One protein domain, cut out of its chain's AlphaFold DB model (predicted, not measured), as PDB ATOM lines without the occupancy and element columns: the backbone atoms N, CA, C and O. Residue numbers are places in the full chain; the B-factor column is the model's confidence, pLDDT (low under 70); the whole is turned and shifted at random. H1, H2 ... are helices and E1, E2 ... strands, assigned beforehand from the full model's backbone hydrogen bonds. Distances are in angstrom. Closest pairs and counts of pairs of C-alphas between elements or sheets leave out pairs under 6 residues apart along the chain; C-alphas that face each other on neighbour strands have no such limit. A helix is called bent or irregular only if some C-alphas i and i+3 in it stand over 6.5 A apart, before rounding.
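What this domain is: This is residues 2 to 85 of the 85 residues of the protein "Methylaspartate mutase subunit E" of Clostridiaceae bacterium (UniProt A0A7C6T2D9). A short hairpin of two strands, E1 and E2, sits between two helices, H1 beside E2 and H2 beside E1, and residues 2 to 19 form a loop with no named element at one end. The 84 printed residues run E1, E2, H1, H2, with an antiparallel sheet; the class is mixed, under half of the residues being in named elements. The whole is compact, radius of gyration 13.3 A, spanning 41 by 30 by 17 A.

How they stand to each other: Past residue 19, look for the hairpin of E1, residues 20 to 23, and E2, residues 29 to 33, antiparallel at 139 degrees; N 30 and O 22 are within hydrogen-bond range at 2.8 A. H1, residues 41 to 57, touches E2, closest C-alphas Arg 30 and His 47, 5.6 A. H2, residues 64 to 76, touches E1, closest C-alphas Ala 22 and Val 67, 5.0 A, and is apart from H1. In H1 every O i to N i+4 pair is within hydrogen-bond range; in H2, 7 of 9.

Where its parts are: Find C-alpha 20 at (24.920, -21.733, 48.555), where E1 begins. H1 is 24.4 A long. H2, 18.6 A, ends at C-alpha 76, (14.098, -23.310, 66.613), and is irregular: C-alphas 71 and 74 are 7.1 A apart.

The domain as a whole: The two C-alphas farthest apart, of Ser 2 and Asn 85, are 41.2 A apart. The printed part has no cut; residue 85 is under 70 in pLDDT.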
ATOM      1  N   SER A   2      38.840 -23.919  39.929       89.75
ATOM      2  CA  SER A   2      37.658 -23.782  39.062       89.75
ATOM      3  C   SER A   2      36.321 -23.724  39.810       89.75
ATOM      4  O   SER A   2      35.390 -23.131  39.286       89.75
ATOM      5  N   GLY A   3      36.218 -24.275  41.027       94.88
ATOM      6  CA  GLY A   3      34.958 -24.309  41.792       94.88
ATOM      7  C   GLY A   3      33.949 -25.355  41.303       94.88
ATOM      8  O   GLY A   3      32.771 -25.246  41.611       94.88
ATOM      9  N   VAL A   4      34.419 -26.355  40.547       97.31
ATOM     10  CA  VAL A   4      33.617 -27.505  40.084       97.31
ATOM     11  C   VAL A   4      33.084 -28.339  41.256       97.31
ATOM     12  O   VAL A   4      31.985 -28.878  41.180       97.31
ATOM     13  N   LEU A   5      33.852 -28.407  42.347       96.88
ATOM     14  CA  LEU A   5      33.427 -28.894  43.656       96.88
ATOM     15  C   LEU A   5      33.525 -27.730  44.646       96.88
ATOM     16  O   LEU A   5      34.572 -27.079  44.726       96.88
ATOM     17  N   ASP A   6      32.446 -27.482  45.382       97.88
ATOM     18  CA  ASP A   6      32.342 -26.382  46.337       97.88
ATOM     19  C   ASP A   6      31.549 -26.842  47.565       97.88
ATOM     20  O   ASP A   6      30.457 -27.395  47.437       97.88
ATOM     21  N   ILE A   7      32.126 -26.663  48.751       97.81
ATOM     22  CA  ILE A   7      31.560 -27.115  50.021       97.81
ATOM     23  C   ILE A   7      30.965 -25.907  50.760       97.81
ATOM     24  O   ILE A   7      31.702 -24.966  51.066       97.81
ATOM     25  N   PRO A   8      29.662 -25.907  51.096       96.94
ATOM     26  CA  PRO A   8      29.035 -24.794  51.800       96.94
ATOM     27  C   PRO A   8      29.745 -24.490  53.121       96.94
ATOM     28  O   PRO A   8      29.979 -25.394  53.921       96.94
ATOM     29  N   PHE A   9      30.048 -23.212  53.360       95.50
ATOM     30  CA  PHE A   9      30.597 -22.704  54.629       95.50
ATOM     31  C   PHE A   9      31.941 -23.314  55.059       95.50
ATOM     32  O   PHE A   9      32.344 -23.176  56.215       95.50
ATOM     33  N   ALA A  10      32.658 -23.979  54.149       97.31
ATOM     34  CA  ALA A  10      33.956 -24.544  54.477       97.31
ATOM     35  C   ALA A  10      34.974 -23.429  54.798       97.31
ATOM     36  O   ALA A  10      35.112 -22.486  54.017       97.31
ATOM     37  N   PRO A  11      35.758 -23.551  55.887       97.38
ATOM     38  CA  PRO A  11      36.735 -22.534  56.291       97.38
ATOM     39  C   PRO A  11      37.995 -22.525  55.413       97.38
ATOM     40  O   PRO A  11      38.859 -21.657  55.536       97.38
ATOM     41  N   SER A  12      38.148 -23.524  54.543       97.75
ATOM     42  CA  SER A  12      39.326 -23.670  53.699       97.75
ATOM     43  C   SER A  12      39.402 -22.553  52.662       97.75
ATOM     44  O   SER A  12      38.538 -22.449  51.796       97.75
ATOM     45  N   ARG A  13      40.521 -21.815  52.633       95.69
ATOM     46  CA  ARG A  13      40.849 -20.835  51.571       95.69
ATOM     47  C   ARG A  13      40.925 -21.445  50.161       95.69
ATOM     48  O   ARG A  13      41.146 -20.749  49.175       95.69
ATOM     49  N   TYR A  14      40.892 -22.773  50.079       96.44
ATOM     50  CA  TYR A  14      40.944 -23.529  48.837       96.44
ATOM     51  C   TYR A  14      39.561 -23.859  48.278       96.44
ATOM     52  O   TYR A  14      39.457 -24.186  47.097       96.44
ATOM     53  N   ASN A  15      38.528 -23.742  49.108       97.62
ATOM     54  CA  ASN A  15      37.142 -23.840  48.696       97.62
ATOM     55  C   ASN A  15      36.716 -22.553  47.963       97.62
ATOM     56  O   ASN A  15      37.175 -21.469  48.318       97.62
ATOM     57  N   ALA A  16      35.879 -22.657  46.926       97.44
ATOM     58  CA  ALA A  16      35.471 -21.478  46.157       97.44
ATOM     59  C   ALA A  16      34.465 -20.602  46.922       97.44
ATOM     60  O   ALA A  16      34.506 -19.381  46.775       97.44
ATOM     61  N   GLY A  17      33.597 -21.210  47.737       96.25
ATOM     62  CA  GLY A  17      32.649 -20.515  48.608       96.25
ATOM     63  C   GLY A  17      31.548 -19.763  47.857       96.25
ATOM     64  O   GLY A  17      31.021 -18.785  48.379       96.25
ATOM     65  N   LYS A  18      31.234 -20.172  46.624       96.25
ATOM     66  CA  LYS A  18      30.232 -19.533  45.758       96.25
ATOM     67  C   LYS A  18      28.897 -20.268  45.771       96.25
ATOM     68  O   LYS A  18      27.860 -19.633  45.592       96.25
ATOM     69  N   MET A  19      28.922 -21.590  45.927       97.38
ATOM     70  CA  MET A  19      27.703 -22.383  46.015       97.38
ATOM     71  C   MET A  19      27.028 -22.173  47.370       97.38
ATOM     72  O   MET A  19      27.674 -22.257  48.417       97.38
ATOM     73  N   LEU A  20      25.722 -21.914  47.348       97.94
ATOM     74  CA  LEU A  20      24.920 -21.733  48.555       97.94
ATOM     75  C   LEU A  20      23.703 -22.663  48.534       97.94
ATOM     76  O   LEU A  20      22.947 -22.636  47.558       97.94
ATOM     77  N   PRO A  21      23.480 -23.456  49.598       98.25
ATOM     78  CA  PRO A  21      22.306 -24.303  49.720       98.25
ATOM     79  C   PRO A  21      21.141 -23.563  50.393       98.25
ATOM     80  O   PRO A  21      21.350 -22.776  51.312       98.25
ATOM     81  N   ALA A  22      19.909 -23.873  49.998       98.38
ATOM     82  CA  ALA A  22      18.693 -23.516  50.739       98.38
ATOM     83  C   ALA A  22      17.680 -24.661  50.642       98.38
ATOM     84  O   ALA A  22      17.748 -25.469  49.716       98.38
ATOM     85  N   ARG A  23      16.735 -24.752  51.578       98.69
ATOM     86  CA  ARG A  23      15.641 -25.725  51.478       98.69
ATOM     87  C   ARG A  23      14.567 -25.248  50.504       98.69
ATOM     88  O   ARG A  23      14.270 -24.056  50.436       98.69
ATOM     89  N   ASP A  24      13.957 -26.174  49.778       98.69
ATOM     90  CA  ASP A  24      12.732 -25.912  49.024       98.69
ATOM     91  C   ASP A  24      11.490 -25.921  49.930       98.69
ATOM     92  O   ASP A  24      11.578 -25.944  51.162       98.69
ATOM     93  N   ASN A  25      10.310 -25.860  49.313       98.38
ATOM     94  CA  ASN A  25       9.048 -25.790  50.038       98.38
ATOM     95  C   ASN A  25       8.721 -27.076  50.820       98.38
ATOM     96  O   ASN A  25       8.006 -27.012  51.819       98.38
ATOM     97  N   GLU A  26       9.253 -28.217  50.382       98.00
ATOM     98  CA  GLU A  26       9.068 -29.533  51.002       98.00
ATOM     99  C   GLU A  26      10.181 -29.847  52.020       98.00
ATOM    100  O   GLU A  26      10.092 -30.802  52.788       98.00
ATOM    101  N   GLY A  27      11.217 -29.007  52.079       97.75
ATOM    102  CA  GLY A  27      12.325 -29.117  53.017       97.75
ATOM    103  C   GLY A  27      13.559 -29.826  52.463       97.75
ATOM    104  O   GLY A  27      14.539 -29.968  53.201       97.75
ATOM    105  N   ALA A  28      13.569 -30.227  51.190       98.56
ATOM    106  CA  ALA A  28      14.747 -30.806  50.556       98.56
ATOM    107  C   ALA A  28      15.800 -29.725  50.277       98.56
ATOM    108  O   ALA A  28      15.474 -28.592  49.926       98.56
ATOM    109  N   ILE A  29      17.079 -30.067  50.437       98.38
ATOM    110  CA  ILE A  29      18.184 -29.139  50.160       98.38
ATOM    111  C   ILE A  29      18.333 -28.973  48.641       98.38
ATOM    112  O   ILE A  29      18.425 -29.956  47.905       98.38
ATOM    113  N   ARG A  30      18.386 -27.722  48.181       98.62
ATOM    114  CA  ARG A  30      18.595 -27.313  46.787       98.62
ATOM    115  C   ARG A  30      19.770 -26.348  46.676       98.62
ATOM    116  O   ARG A  30      20.195 -25.748  47.662       98.62
ATOM    117  N   LEU A  31      20.270 -26.186  45.455       98.19
ATOM    118  CA  LEU A  31      21.318 -25.229  45.120       98.19
ATOM    119  C   LEU A  31      20.680 -23.862  44.843       98.19
ATOM    120  O   LEU A  31      20.157 -23.627  43.760       98.19
ATOM    121  N   PHE A  32      20.702 -22.974  45.839       97.88
ATOM    122  CA  PHE A  32      20.181 -21.608  45.723       97.88
ATOM    123  C   PHE A  32      21.070 -20.735  44.842       97.88
ATOM    124  O   PHE A  32      20.593 -20.088  43.914       97.88
ATOM    125  N   HIS A  33      22.377 -20.787  45.085       97.25
ATOM    126  CA  HIS A  33      23.375 -20.327  44.128       97.25
ATOM    127  C   HIS A  33      24.211 -21.522  43.704       97.25
ATOM    128  O   HIS A  33      24.821 -22.165  44.549       97.25
ATOM    129  N   VAL A  34      24.245 -21.818  42.403       97.06
ATOM    130  CA  VAL A  34      24.982 -22.972  41.855       97.06
ATOM    131  C   VAL A  34      26.497 -22.725  41.839       97.06
ATOM    132  O   VAL A  34      27.288 -23.656  41.978       97.06
ATOM    133  N   GLY A  35      26.927 -21.467  41.707       96.12
ATOM    134  CA  GLY A  35      28.342 -21.131  41.569       96.12
ATOM    135  C   GLY A  35      28.921 -21.693  40.267       96.12
ATOM    136  O   GLY A  35      28.369 -21.458  39.198       96.12
ATOM    137  N   ASN A  36      30.030 -22.429  40.370       97.31
ATOM    138  CA  ASN A  36      30.733 -23.027  39.226       97.31
ATOM    139  C   ASN A  36      30.532 -24.553  39.131       97.31
ATOM    140  O   ASN A  36      31.290 -25.230  38.431       97.31
ATOM    141  N   ILE A  37      29.546 -25.107  39.846       97.25
ATOM    142  CA  ILE A  37      29.206 -26.528  39.741       97.25
ATOM    143  C   ILE A  37      28.675 -26.790  38.321       97.25
ATOM    144  O   ILE A  37      27.768 -26.077  37.884       97.25
ATOM    145  N   PRO A  38      29.213 -27.784  37.587       97.12
ATOM    146  CA  PRO A  38      28.884 -28.016  36.184       97.12
ATOM    147  C   PRO A  38      27.554 -28.768  36.038       97.12
ATOM    148  O   PRO A  38      27.521 -29.942  35.673       97.12
ATOM    149  N   LEU A  39      26.452 -28.096  36.362       97.56
ATOM    150  CA  LEU A  39      25.110 -28.599  36.090       97.56
ATOM    151  C   LEU A  39      24.736 -28.350  34.630       97.56
ATOM    152  O   LEU A  39      25.149 -27.352  34.036       97.56
ATOM    153  N   THR A  40      23.899 -29.224  34.077       98.56
ATOM    154  CA  THR A  40      23.178 -28.884  32.849       98.56
ATOM    155  C   THR A  40      22.160 -27.772  33.145       98.56
ATOM    156  O   THR A  40      21.753 -27.612  34.306       98.56
ATOM    157  N   PRO A  41      21.728 -26.997  32.133       98.00
ATOM    158  CA  PRO A  41      20.710 -25.966  32.317       98.00
ATOM    159  C   PRO A  41      19.435 -26.504  32.976       98.00
ATOM    160  O   PRO A  41      18.935 -25.901  33.920       98.00
ATOM    161  N   GLU A  42      18.985 -27.696  32.576       98.50
ATOM    162  CA  GLU A  42      17.760 -28.321  33.086       98.50
ATOM    163  C   GLU A  42      17.848 -28.616  34.591       98.50
ATOM    164  O   GLU A  42      16.883 -28.435  35.331       98.50
ATOM    165  N   LEU A  43      19.022 -29.036  35.076       98.56
ATOM    166  CA  LEU A  43      19.243 -29.279  36.502       98.56
ATOM    167  C   LEU A  43      19.307 -27.972  37.300       98.56
ATOM    168  O   LEU A  43      18.772 -27.901  38.408       98.56
ATOM    169  N   ALA A  44      19.951 -26.936  36.754       98.19
ATOM    170  CA  ALA A  44      19.998 -25.622  37.390       98.19
ATOM    171  C   ALA A  44      18.593 -25.003  37.501       98.19
ATOM    172  O   ALA A  44      18.231 -24.484  38.562       98.19
ATOM    173  N   ASP A  45      17.789 -25.127  36.444       98.56
ATOM    174  CA  ASP A  45      16.409 -24.650  36.412       98.56
ATOM    175  C   ASP A  45      15.526 -25.421  37.398       98.56
ATOM    176  O   ASP A  45      14.817 -24.791  38.182       98.56
ATOM    177  N   PHE A  46      15.662 -26.747  37.497       98.81
ATOM    178  CA  PHE A  46      14.945 -27.541  38.502       98.81
ATOM    179  C   PHE A  46      15.189 -27.045  39.941       98.81
ATOM    180  O   PHE A  46      14.253 -26.891  40.731       98.81
ATOM    181  N   HIS A  47      16.445 -26.758  40.306       98.75
ATOM    182  CA  HIS A  47      16.760 -26.214  41.631       98.75
ATOM    183  C   HIS A  47      16.137 -24.832  41.852       98.75
ATOM    184  O   HIS A  47      15.589 -24.570  42.927       98.75
ATOM    185  N   LYS A  48      16.207 -23.966  40.837       98.50
ATOM    186  CA  LYS A  48      15.641 -22.619  40.873       98.50
ATOM    187  C   LYS A  48      14.122 -22.659  41.039       98.50
ATOM    188  O   LYS A  48      13.594 -21.980  41.914       98.50
ATOM    189  N   GLU A  49      13.430 -23.482  40.258       98.69
ATOM    190  CA  GLU A  49      11.974 -23.644  40.310       98.69
ATOM    191  C   GLU A  49      11.503 -24.090  41.696       98.69
ATOM    192  O   GLU A  49      10.603 -23.473  42.266       98.69
ATOM    193  N   LYS A  50      12.173 -25.077  42.302       98.81
ATOM    194  CA  LYS A  50      11.847 -25.552  43.657       98.81
ATOM    195  C   LYS A  50      12.023 -24.496  44.747       98.81
ATOM    196  O   LYS A  50      11.267 -24.469  45.723       98.81
ATOM    197  N   ILE A  51      12.987 -23.596  44.591       98.62
ATOM    198  CA  ILE A  51      13.165 -22.475  45.520       98.62
ATOM    199  C   ILE A  51      12.116 -21.386  45.267       98.62
ATOM    200  O   ILE A  51      11.571 -20.828  46.220       98.62
ATOM    201  N   GLU A  52      11.774 -21.115  44.009       98.56
ATOM    202  CA  GLU A  52      10.718 -20.162  43.656       98.56
ATOM    203  C   GLU A  52       9.330 -20.627  44.120       98.56
ATOM    204  O   GLU A  52       8.517 -19.813  44.560       98.56
ATOM    205  N   GLU A  53       9.053 -21.934  44.113       98.69
ATOM    206  CA  GLU A  53       7.859 -22.508  44.746       98.69
ATOM    207  C   GLU A  53       7.781 -22.120  46.231       98.69
ATOM    208  O   GLU A  53       6.751 -21.618  46.686       98.69
ATOM    209  N   ARG A  54       8.883 -22.267  46.983       98.50
ATOM    210  CA  ARG A  54       8.959 -21.840  48.392       98.50
ATOM    211  C   ARG A  54       8.745 -20.337  48.537       98.50
ATOM    212  O   ARG A  54       7.982 -19.916  49.405       98.50
ATOM    213  N   ALA A  55       9.407 -19.538  47.705       98.31
ATOM    214  CA  ALA A  55       9.318 -18.081  47.720       98.31
ATOM    215  C   ALA A  55       7.868 -17.599  47.548       98.31
ATOM    216  O   ALA A  55       7.375 -16.798  48.349       98.31
ATOM    217  N   LYS A  56       7.149 -18.172  46.575       98.31
ATOM    218  CA  LYS A  56       5.719 -17.914  46.348       98.31
ATOM    219  C   LYS A  56       4.872 -18.262  47.573       98.31
ATOM    220  O   LYS A  56       4.061 -17.441  47.994       98.31
ATOM    221  N   GLN A  57       5.087 -19.436  48.172       98.00
ATOM    222  CA  GLN A  57       4.345 -19.874  49.364       98.00
ATOM    223  C   GLN A  57       4.605 -18.979  50.585       98.00
ATOM    224  O   GLN A  57       3.691 -18.674  51.345       98.00
ATOM    225  N   GLU A  58       5.840 -18.505  50.757       97.44
ATOM    226  CA  GLU A  58       6.231 -17.614  51.857       97.44
ATOM    227  C   GLU A  58       5.938 -16.135  51.595       97.44
ATOM    228  O   GLU A  58       6.206 -15.303  52.463       97.44
ATOM    229  N   LYS A  59       5.409 -15.790  50.414       96.94
ATOM    230  CA  LYS A  59       5.124 -14.408  49.996       96.94
ATOM    231  C   LYS A  59       6.340 -13.482  50.131       96.94
ATOM    232  O   LYS A  59       6.211 -12.306  50.466       96.94
ATOM    233  N   ARG A  60       7.534 -14.007  49.850       96.56
ATOM    234  CA  ARG A  60       8.791 -13.247  49.824       96.56
ATOM    235  C   ARG A  60       9.636 -13.662  48.632       96.56
ATOM    236  O   ARG A  60       9.462 -14.745  48.095       96.56
ATOM    237  N   LYS A  61      10.590 -12.821  48.236       97.44
ATOM    238  CA  LYS A  61      11.556 -13.175  47.188       97.44
ATOM    239  C   LYS A  61      12.541 -14.230  47.696       97.44
ATOM    240  O   LYS A  61      12.988 -14.154  48.848       97.44
ATOM    241  N   ALA A  62      12.918 -15.163  46.821       97.31
ATOM    242  CA  ALA A  62      14.059 -16.036  47.056       97.31
ATOM    243  C   ALA A  62      15.299 -15.173  47.320       97.31
ATOM    244  O   ALA A  62      15.600 -14.239  46.574       97.31
ATOM    245  N   SER A  63      15.969 -15.407  48.443       97.38
ATOM    246  CA  SER A  63      17.048 -14.537  48.905       97.38
ATOM    247  C   SER A  63      17.987 -15.280  49.840       97.38
ATOM    248  O   SER A  63      17.622 -16.294  50.433       97.38
ATOM    249  N   PHE A  64      19.182 -14.719  50.037       96.62
ATOM    250  CA  PHE A  64      20.156 -15.239  50.995       96.62
ATOM    251  C   PHE A  64      19.591 -15.358  52.421       96.62
ATOM    252  O   PHE A  64      20.009 -16.228  53.178       96.62
ATOM    253  N   GLN A  65      18.577 -14.562  52.773       97.38
ATOM    254  CA  GLN A  65      17.891 -14.690  54.058       97.38
ATOM    255  C   GLN A  65      17.280 -16.088  54.267       97.38
ATOM    256  O   GLN A  65      17.299 -16.577  55.389       97.38
ATOM    257  N   MET A  66      16.817 -16.774  53.212       97.81
ATOM    258  CA  MET A  66      16.329 -18.161  53.321       97.81
ATOM    259  C   MET A  66      17.421 -19.119  53.812       97.81
ATOM    260  O   MET A  66      17.146 -19.990  54.634       97.81
ATOM    261  N   VAL A  67      18.662 -18.923  53.352       97.31
ATOM    262  CA  VAL A  67      19.831 -19.707  53.779       97.31
ATOM    263  C   VAL A  67      20.077 -19.506  55.273       97.31
ATOM    264  O   VAL A  67      20.222 -20.473  56.018       97.31
ATOM    265  N   ILE A  68      20.072 -18.247  55.724       96.50
ATOM    266  CA  ILE A  68      20.246 -17.892  57.139       96.50
ATOM    267  C   ILE A  68      19.128 -18.514  57.984       96.50
ATOM    268  O   ILE A  68      19.393 -19.124  59.020       96.50
ATOM    269  N   ASP A  69      17.878 -18.386  57.539       96.94
ATOM    270  CA  ASP A  69      16.723 -18.905  58.267       96.94
ATOM    271  C   ASP A  69      16.799 -20.429  58.430       96.94
ATOM    272  O   ASP A  69      16.476 -20.936  59.505       96.94
ATOM    273  N   ASP A  70      17.255 -21.151  57.403       97.31
ATOM    274  CA  ASP A  70      17.389 -22.610  57.426       97.31
ATOM    275  C   ASP A  70      18.517 -23.087  58.351       97.31
ATOM    276  O   ASP A  70      18.341 -24.091  59.044       97.31
ATOM    277  N   VAL A  71      19.635 -22.351  58.434       95.62
ATOM    278  CA  VAL A  71      20.713 -22.635  59.402       95.62
ATOM    279  C   VAL A  71      20.182 -22.573  60.839       95.62
ATOM    280  O   VAL A  71      20.505 -23.432  61.659       95.62
ATOM    281  N   TYR A  72      19.313 -21.605  61.146       95.31
ATOM    282  CA  TYR A  72      18.714 -21.460  62.478       95.31
ATOM    283  C   TYR A  72      17.415 -22.256  62.685       95.31
ATOM    284  O   TYR A  72      16.886 -22.265  63.797       95.31
ATOM    285  N   ALA A  73      16.847 -22.887  61.656       96.06
ATOM    286  CA  ALA A  73      15.538 -23.536  61.760       96.06
ATOM    287  C   ALA A  73      15.553 -24.696  62.767       96.06
ATOM    288  O   ALA A  73      14.654 -24.800  63.605       96.06
ATOM    289  N   ILE A  74      16.617 -25.507  62.740       93.00
ATOM    290  CA  ILE A  74      16.754 -26.692  63.595       93.00
ATOM    291  C   ILE A  74      16.820 -26.301  65.073       93.00
ATOM    292  O   ILE A  74      16.094 -26.868  65.886       93.00
ATOM    293  N   SER A  75      17.605 -25.276  65.424       93.25
ATOM    294  CA  SER A  75      17.672 -24.785  66.809       93.25
ATOM    295  C   SER A  75      16.361 -24.147  67.283       93.25
ATOM    296  O   SER A  75      16.140 -24.007  68.482       93.25
ATOM    297  N   LYS A  76      15.459 -23.805  66.352       92.81
ATOM    298  CA  LYS A  76      14.098 -23.310  66.613       92.81
ATOM    299  C   LYS A  76      13.028 -24.412  66.530       92.81
ATOM    300  O   LYS A  76      11.840 -24.087  66.541       92.81
ATOM    301  N   GLY A  77      13.423 -25.686  66.428       93.94
ATOM    302  CA  GLY A  77      12.521 -26.845  66.420       93.94
ATOM    303  C   GLY A  77      11.755 -27.055  65.109       93.94
ATOM    304  O   GLY A  77      10.653 -27.596  65.129       93.94
ATOM    305  N   ARG A  78      12.284 -26.589  63.971       94.81
ATOM    306  CA  ARG A  78      11.621 -26.664  62.655       94.81
ATOM    307  C   ARG A  78      12.601 -27.130  61.588       94.81
ATOM    308  O   ARG A  78      13.781 -26.816  61.660       94.81
ATOM    309  N   LEU A  79      12.112 -27.811  60.552       95.31
ATOM    310  CA  LEU A  79      12.970 -28.220  59.433       95.31
ATOM    311  C   LEU A  79      13.286 -27.057  58.480       95.31
ATOM    312  O   LEU A  79      14.424 -26.908  58.046       95.31
ATOM    313  N   VAL A  80      12.277 -26.244  58.158       97.00
ATOM    314  CA  VAL A  80      12.366 -25.146  57.186       97.00
ATOM    315  C   VAL A  80      12.267 -23.805  57.906       97.00
ATOM    316  O   VAL A  80      11.359 -23.591  58.717       97.00
ATOM    317  N   GLY A  81      13.183 -22.890  57.592       96.81
ATOM    318  CA  GLY A  81      13.244 -21.533  58.126       96.81
ATOM    319  C   GLY A  81      12.152 -20.633  57.552       96.81
ATOM    320  O   GLY A  81      12.419 -19.765  56.722       96.81
ATOM    321  N   ARG A  82      10.896 -20.867  57.943       96.00
ATOM    322  CA  ARG A  82       9.759 -20.025  57.540       96.00
ATOM    323  C   ARG A  82       9.813 -18.664  58.262       96.00
ATOM    324  O   ARG A  82      10.142 -18.654  59.456       96.00
ATOM    325  N   PRO A  83       9.450 -17.547  57.599       92.31
ATOM    326  CA  PRO A  83       9.287 -16.252  58.254       92.31
ATOM    327  C   PRO A  83       8.345 -16.353  59.457       92.31
ATOM    328  O   PRO A  83       7.379 -17.120  59.440       92.31
ATOM    329  N   LYS A  84       8.630 -15.595  60.516       80.50
ATOM    330  CA  LYS A  84       7.642 -15.352  61.571       80.50
ATOM    331  C   LYS A  84       6.756 -14.196  61.106       80.50
ATOM    332  O   LYS A  84       7.294 -13.227  60.574       80.50
ATOM    333  N   ASN A  85       5.443 -14.345  61.271       56.06
ATOM    334  CA  ASN A  85       4.517 -13.214  61.196       56.06
ATOM    335  C   ASN A  85       4.877 -12.173  62.258       56.06
ATOM    336  O   ASN A  85       5.358 -12.600  63.337       56.06
TER     337      ASN A  85